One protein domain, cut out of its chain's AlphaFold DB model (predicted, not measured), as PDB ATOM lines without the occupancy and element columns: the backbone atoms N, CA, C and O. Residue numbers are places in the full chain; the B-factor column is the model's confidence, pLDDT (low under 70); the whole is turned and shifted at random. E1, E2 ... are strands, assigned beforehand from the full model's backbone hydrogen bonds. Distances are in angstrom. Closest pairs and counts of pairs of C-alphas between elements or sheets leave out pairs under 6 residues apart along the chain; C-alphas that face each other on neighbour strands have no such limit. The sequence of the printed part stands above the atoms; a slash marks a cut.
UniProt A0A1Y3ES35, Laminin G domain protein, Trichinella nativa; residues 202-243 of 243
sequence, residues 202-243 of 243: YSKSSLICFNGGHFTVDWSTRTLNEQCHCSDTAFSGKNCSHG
ATOM      1  N   TYR A 202     157.664 146.600 220.837       69.75
ATOM      2  CA  TYR A 202     158.685 145.884 220.088       69.75
ATOM      3  C   TYR A 202     158.670 146.388 218.647       69.75
ATOM      4  O   TYR A 202     157.625 146.376 217.995       69.75
ATOM      5  N   SER A 203     159.828 146.831 218.162       68.75
ATOM      6  CA  SER A 203     160.044 146.994 216.727       68.75
ATOM      7  C   SER A 203     160.340 145.622 216.132       68.75
ATOM      8  O   SER A 203     161.160 144.880 216.672       68.75
ATOM      9  N   LYS A 204     159.694 145.287 215.015       68.50
ATOM     10  CA  LYS A 204     160.044 144.098 214.220       68.50
ATOM     11  C   LYS A 204     161.294 144.324 213.360       68.50
ATOM     12  O   LYS A 204     161.860 143.363 212.850       68.50
ATOM     13  N   SER A 205     161.742 145.574 213.236       70.38
ATOM     14  CA  SER A 205     162.885 145.980 212.421       70.38
ATOM     15  C   SER A 205     163.996 146.618 213.262       70.38
ATOM     16  O   SER A 205     163.751 147.166 214.338       70.38
ATOM     17  N   SER A 206     165.219 146.622 212.735       78.81
ATOM     18  CA  SER A 206     166.354 147.378 213.281       78.81
ATOM     19  C   SER A 206     166.323 148.869 212.903       78.81
ATOM     20  O   SER A 206     167.358 149.533 212.938       78.81
ATOM     21  N   LEU A 207     165.166 149.391 212.474       82.94
ATOM     22  CA  LEU A 207     164.993 150.800 212.139       82.94
ATOM     23  C   LEU A 207     165.204 151.656 213.396       82.94
ATOM     24  O   LEU A 207     164.775 151.291 214.488       82.94
ATOM     25  N   ILE A 208     165.856 152.803 213.233       87.31
ATOM     26  CA  ILE A 208     166.106 153.787 214.293       87.31
ATOM     27  C   ILE A 208     165.668 155.139 213.749       87.31
ATOM     28  O   ILE A 208     166.051 155.471 212.633       87.31
ATOM     29  N   CYS A 209     164.895 155.908 214.513       89.50
ATOM     30  CA  CYS A 209     164.536 157.274 214.144       89.50
ATOM     31  C   CYS A 209     165.625 158.251 214.597       89.50
ATOM     32  O   CYS A 209     166.016 158.246 215.764       89.50
ATOM     33  N   PHE A 210     166.115 159.077 213.675       91.06
ATOM     34  CA  PHE A 210     167.138 160.087 213.940       91.06
ATOM     35  C   PHE A 210     166.526 161.482 214.118       91.06
ATOM     36  O   PHE A 210     165.341 161.696 213.867       91.06
ATOM     37  N   ASN A 211     167.349 162.437 214.559       91.00
ATOM     38  CA  ASN A 211     167.047 163.873 214.555       91.00
ATOM     39  C   ASN A 211     165.739 164.286 215.257       91.00
ATOM     40  O   ASN A 211     165.065 165.221 214.834       91.00
ATOM     41  N   GLY A 212     165.378 163.589 216.339       87.69
ATOM     42  CA  GLY A 212     164.154 163.859 217.102       87.69
ATOM     43  C   GLY A 212     162.886 163.227 216.520       87.69
ATOM     44  O   GLY A 212     161.806 163.404 217.083       87.69
ATOM     45  N   GLY A 213     162.999 162.464 215.429       91.00
ATOM     46  CA  GLY A 213     161.913 161.625 214.940       91.00
ATOM     47  C   GLY A 213     161.599 160.487 215.911       91.00
ATOM     48  O   GLY A 213     162.469 160.009 216.639       91.00
ATOM     49  N   HIS A 214     160.357 160.016 215.897       91.06
ATOM     50  CA  HIS A 214     159.902 158.929 216.766       91.06
ATOM     51  C   HIS A 214     159.005 157.950 216.014       91.06
ATOM     52  O   HIS A 214     158.414 158.282 214.992       91.06
ATOM     53  N   PHE A 215     158.897 156.724 216.519       90.06
ATOM     54  CA  PHE A 215     157.945 155.751 215.992       90.06
ATOM     55  C   PHE A 215     156.521 156.105 216.399       90.06
ATOM     56  O   PHE A 215     156.296 156.475 217.550       90.06
ATOM     57  N   THR A 216     155.569 155.903 215.494       89.62
ATOM     58  CA  THR A 216     154.151 155.843 215.861       89.62
ATOM     59  C   THR A 216     153.777 154.431 216.303       89.62
ATOM     60  O   THR A 216     154.451 153.448 215.963       89.62
ATOM     61  N   VAL A 217     152.717 154.325 217.092       89.12
ATOM     62  CA  VAL A 217     152.246 153.080 217.691       89.12
ATOM     63  C   VAL A 217     150.886 152.730 217.112       89.12
ATOM     64  O   VAL A 217     149.946 153.521 217.157       89.12
ATOM     65  N   ASP A 218     150.739 151.500 216.637       87.88
ATOM     66  CA  ASP A 218     149.414 150.910 216.508       87.88
ATOM     67  C   ASP A 218     148.950 150.470 217.902       87.88
ATOM     68  O   ASP A 218     149.361 149.428 218.413       87.88
ATOM     69  N   TRP A 219     148.111 151.285 218.544       84.88
ATOM     70  CA  TRP A 219     147.608 151.027 219.898       84.88
ATOM     71  C   TRP A 219     146.696 149.801 219.998       84.88
ATOM     72  O   TRP A 219     146.558 149.248 221.091       84.88
ATOM     73  N   SER A 220     146.120 149.338 218.882       81.75
ATOM     74  CA  SER A 220     145.263 148.148 218.859       81.75
ATOM     75  C   SER A 220     146.081 146.858 218.970       81.75
ATOM     76  O   SER A 220     145.740 145.966 219.748       81.75
ATOM     77  N   THR A 221     147.209 146.788 218.255       81.94
ATOM     78  CA  THR A 221     148.128 145.635 218.271       81.94
ATOM     79  C   THR A 221     149.315 145.825 219.213       81.94
ATOM     80  O   THR A 221     150.034 144.871 219.511       81.94
ATOM     81  N   ARG A 222     149.513 147.051 219.710       80.50
ATOM     82  CA  ARG A 222     150.637 147.495 220.547       80.50
ATOM     83  C   ARG A 222     151.999 147.282 219.888       80.50
ATOM     84  O   ARG A 222     152.974 146.913 220.550       80.50
ATOM     85  N   THR A 223     152.071 147.534 218.586       84.69
ATOM     86  CA  THR A 223     153.305 147.415 217.801       84.69
ATOM     87  C   THR A 223     153.771 148.773 217.291       84.69
ATOM     88  O   THR A 223     152.974 149.697 217.137       84.69
ATOM     89  N   LEU A 224     155.085 148.918 217.092       86.69
ATOM     90  CA  LEU A 224     155.632 150.108 216.441       86.69
ATOM     91  C   LEU A 224     155.400 150.006 214.937       86.69
ATOM     92  O   LEU A 224     155.707 148.974 214.334       86.69
ATOM     93  N   ASN A 225     154.921 151.088 214.335       85.62
ATOM     94  CA  ASN A 225     154.878 151.205 212.885       85.62
ATOM     95  C   ASN A 225     156.310 151.322 212.347       85.62
ATOM     96  O   ASN A 225     157.135 152.036 212.910       85.62
ATOM     97  N   GLU A 226     156.631 150.650 211.238       83.19
ATOM     98  CA  GLU A 226     157.991 150.635 210.662       83.19
ATOM     99  C   GLU A 226     158.334 151.898 209.845       83.19
ATOM    100  O   GLU A 226     159.019 151.844 208.817       83.19
ATOM    101  N   GLN A 227     157.850 153.049 210.306       83.69
ATOM    102  CA  GLN A 227     158.100 154.362 209.734       83.69
ATOM    103  C   GLN A 227     158.210 155.389 210.860       83.69
ATOM    104  O   GLN A 227     157.372 155.439 211.762       83.69
ATOM    105  N   CYS A 228     159.246 156.220 210.793       89.69
ATOM    106  CA  CYS A 228     159.427 157.310 211.735       89.69
ATOM    107  C   CYS A 228     158.533 158.500 211.378       89.69
ATOM    108  O   CYS A 228     158.388 158.872 210.211       89.69
ATOM    109  N   HIS A 229     157.965 159.125 212.401       91.75
ATOM    110  CA  HIS A 229     157.295 160.403 212.301       91.75
ATOM    111  C   HIS A 229     158.341 161.521 212.350       91.75
ATOM    112  O   HIS A 229     158.946 161.777 213.391       91.75
ATOM    113  N   CYS A 230     158.567 162.153 211.197       92.00
ATOM    114  CA  CYS A 230     159.580 163.196 211.020       92.00
ATOM    115  C   CYS A 230     158.989 164.608 210.906       92.00
ATOM    116  O   CYS A 230     159.748 165.567 210.855       92.00
ATOM    117  N   SER A 231     157.657 164.753 210.865       88.88
ATOM    118  CA  SER A 231     156.966 166.028 210.590       88.88
ATOM    119  C   SER A 231     157.260 167.132 211.609       88.88
ATOM    120  O   SER A 231     157.041 168.306 211.329       88.88
ATOM    121  N   ASP A 232     157.749 166.752 212.789       85.00
ATOM    122  CA  ASP A 232     158.135 167.664 213.867       85.00
ATOM    123  C   ASP A 232     159.626 168.030 213.826       85.00
ATOM    124  O   ASP A 232     160.153 168.647 214.751       85.00
ATOM    125  N   THR A 233     160.320 167.626 212.764       87.38
ATOM    126  CA  THR A 233     161.756 167.806 212.561       87.38
ATOM    127  C   THR A 233     162.003 168.510 211.227       87.38
ATOM    128  O   THR A 233     161.135 168.547 210.359       87.38
ATOM    129  N   ALA A 234     163.214 169.031 211.029       91.25
ATOM    130  CA  ALA A 234     163.648 169.544 209.728       91.25
ATOM    131  C   ALA A 234     164.061 168.430 208.741       91.25
ATOM    132  O   ALA A 234     164.579 168.727 207.672       91.25
ATOM    133  N   PHE A 235     163.874 167.157 209.107       92.88
ATOM    134  CA  PHE A 235     164.384 166.007 208.370       92.88
ATOM    135  C   PHE A 235     163.254 165.164 207.772       92.88
ATOM    136  O   PHE A 235     162.106 165.185 208.215       92.88
ATOM    137  N   SER A 236     163.597 164.374 206.761       92.50
ATOM    138  CA  SER A 236     162.689 163.519 206.003       92.50
ATOM    139  C   SER A 236     163.270 162.112 205.789       92.50
ATOM    140  O   SER A 236     164.346 161.760 206.286       92.50
ATOM    141  N   GLY A 237     162.529 161.274 205.061       89.31
ATOM    142  CA  GLY A 237     162.885 159.880 204.794       89.31
ATOM    143  C   GLY A 237     162.366 158.904 205.855       89.31
ATOM    144  O   GLY A 237     161.786 159.293 206.864       89.31
ATOM    145  N   LYS A 238     162.577 157.600 205.622       89.31
ATOM    146  CA  LYS A 238     162.007 156.512 206.447       89.31
ATOM    147  C   LYS A 238     162.408 156.587 207.929       89.31
ATOM    148  O   LYS A 238     161.657 156.138 208.791       89.31
ATOM    149  N   ASN A 239     163.587 157.140 208.206       90.94
ATOM    150  CA  ASN A 239     164.208 157.244 209.524       90.94
ATOM    151  C   ASN A 239     164.581 158.681 209.936       90.94
ATOM    152  O   ASN A 239     165.360 158.851 210.871       90.94
ATOM    153  N   CYS A 240     164.058 159.699 209.245       93.38
ATOM    154  CA  CYS A 240     164.362 161.113 209.507       93.38
ATOM    155  C   CYS A 240     165.861 161.460 209.386       93.38
ATOM    156  O   CYS A 240     166.386 162.243 210.174       93.38
ATOM    157  N   SER A 241     166.575 160.846 208.435       93.38
ATOM    158  CA  SER A 241     168.021 161.062 208.242       93.38
ATOM    159  C   SER A 241     168.370 162.035 207.115       93.38
ATOM    160  O   SER A 241     169.515 162.468 207.033       93.38
ATOM    161  N   HIS A 242     167.414 162.388 206.251       90.06
ATOM    162  CA  HIS A 242     167.662 163.266 205.106       90.06
ATOM    163  C   HIS A 242     167.289 164.708 205.468       90.06
ATOM    164  O   HIS A 242     166.170 164.930 205.925       90.06
ATOM    165  N   GLY A 243     168.210 165.657 205.288       83.25
ATOM    166  CA  GLY A 243     167.988 167.096 205.490       83.25
ATOM    167  C   GLY A 243     167.795 167.853 204.185       83.25
ATOM    168  O   GLY A 243     168.177 167.296 203.130       83.25
TER     169      GLY A 243
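What this domain is: This is residues 202 to 243 of the 243 residues of the protein "Laminin G domain protein" of Trichinella nativa (UniProt A0A1Y3ES35). With little regular structure, this is an elongated piece built on one two-stranded hairpin, E1 and E2, with long unnamed stretches before and after it. The tight turn between the strands makes one end of the long axis, and the last residues lie toward the other end. The printed part has 42 residues with two named strands, E1 then E2, antiparallel, and no named helix; the class is all strand, with 12 residues in named elements. It is compact, with a radius of gyration of the C-alphas of 10.2 A and spans of 32 by 19 by 12 A.

Where its parts are: Residues 202 to 213 hold no named element. E1, residues 214 to 218, begins at C-alpha 214 (159.902, 158.929, 216.766) and is 13.2 A long. E2, residues 223 to 229, is 14.7 A long and ends at C-alpha 229 (157.295, 160.403, 212.301). Residues 230 to 243 hold no named element.

How they stand to each other: E1 and E2 form a hairpin, antiparallel at 141 degrees between their directions. The C-alphas of Val 217 and Leu 224 face each other at 4.7 A. N 229 and O 214, 2.8 A, and N 218 and O 223, 2.9 A, are within hydrogen-bond range.

The domain as a whole: The C-alphas farthest apart, of Ser 220 and Gly 243, are 32.5 A apart. The printed part has no cut, and the link from E1 to E2 is tight. Mean pLDDT of the printed part is 86.2; residues 202 to 204 are under 70.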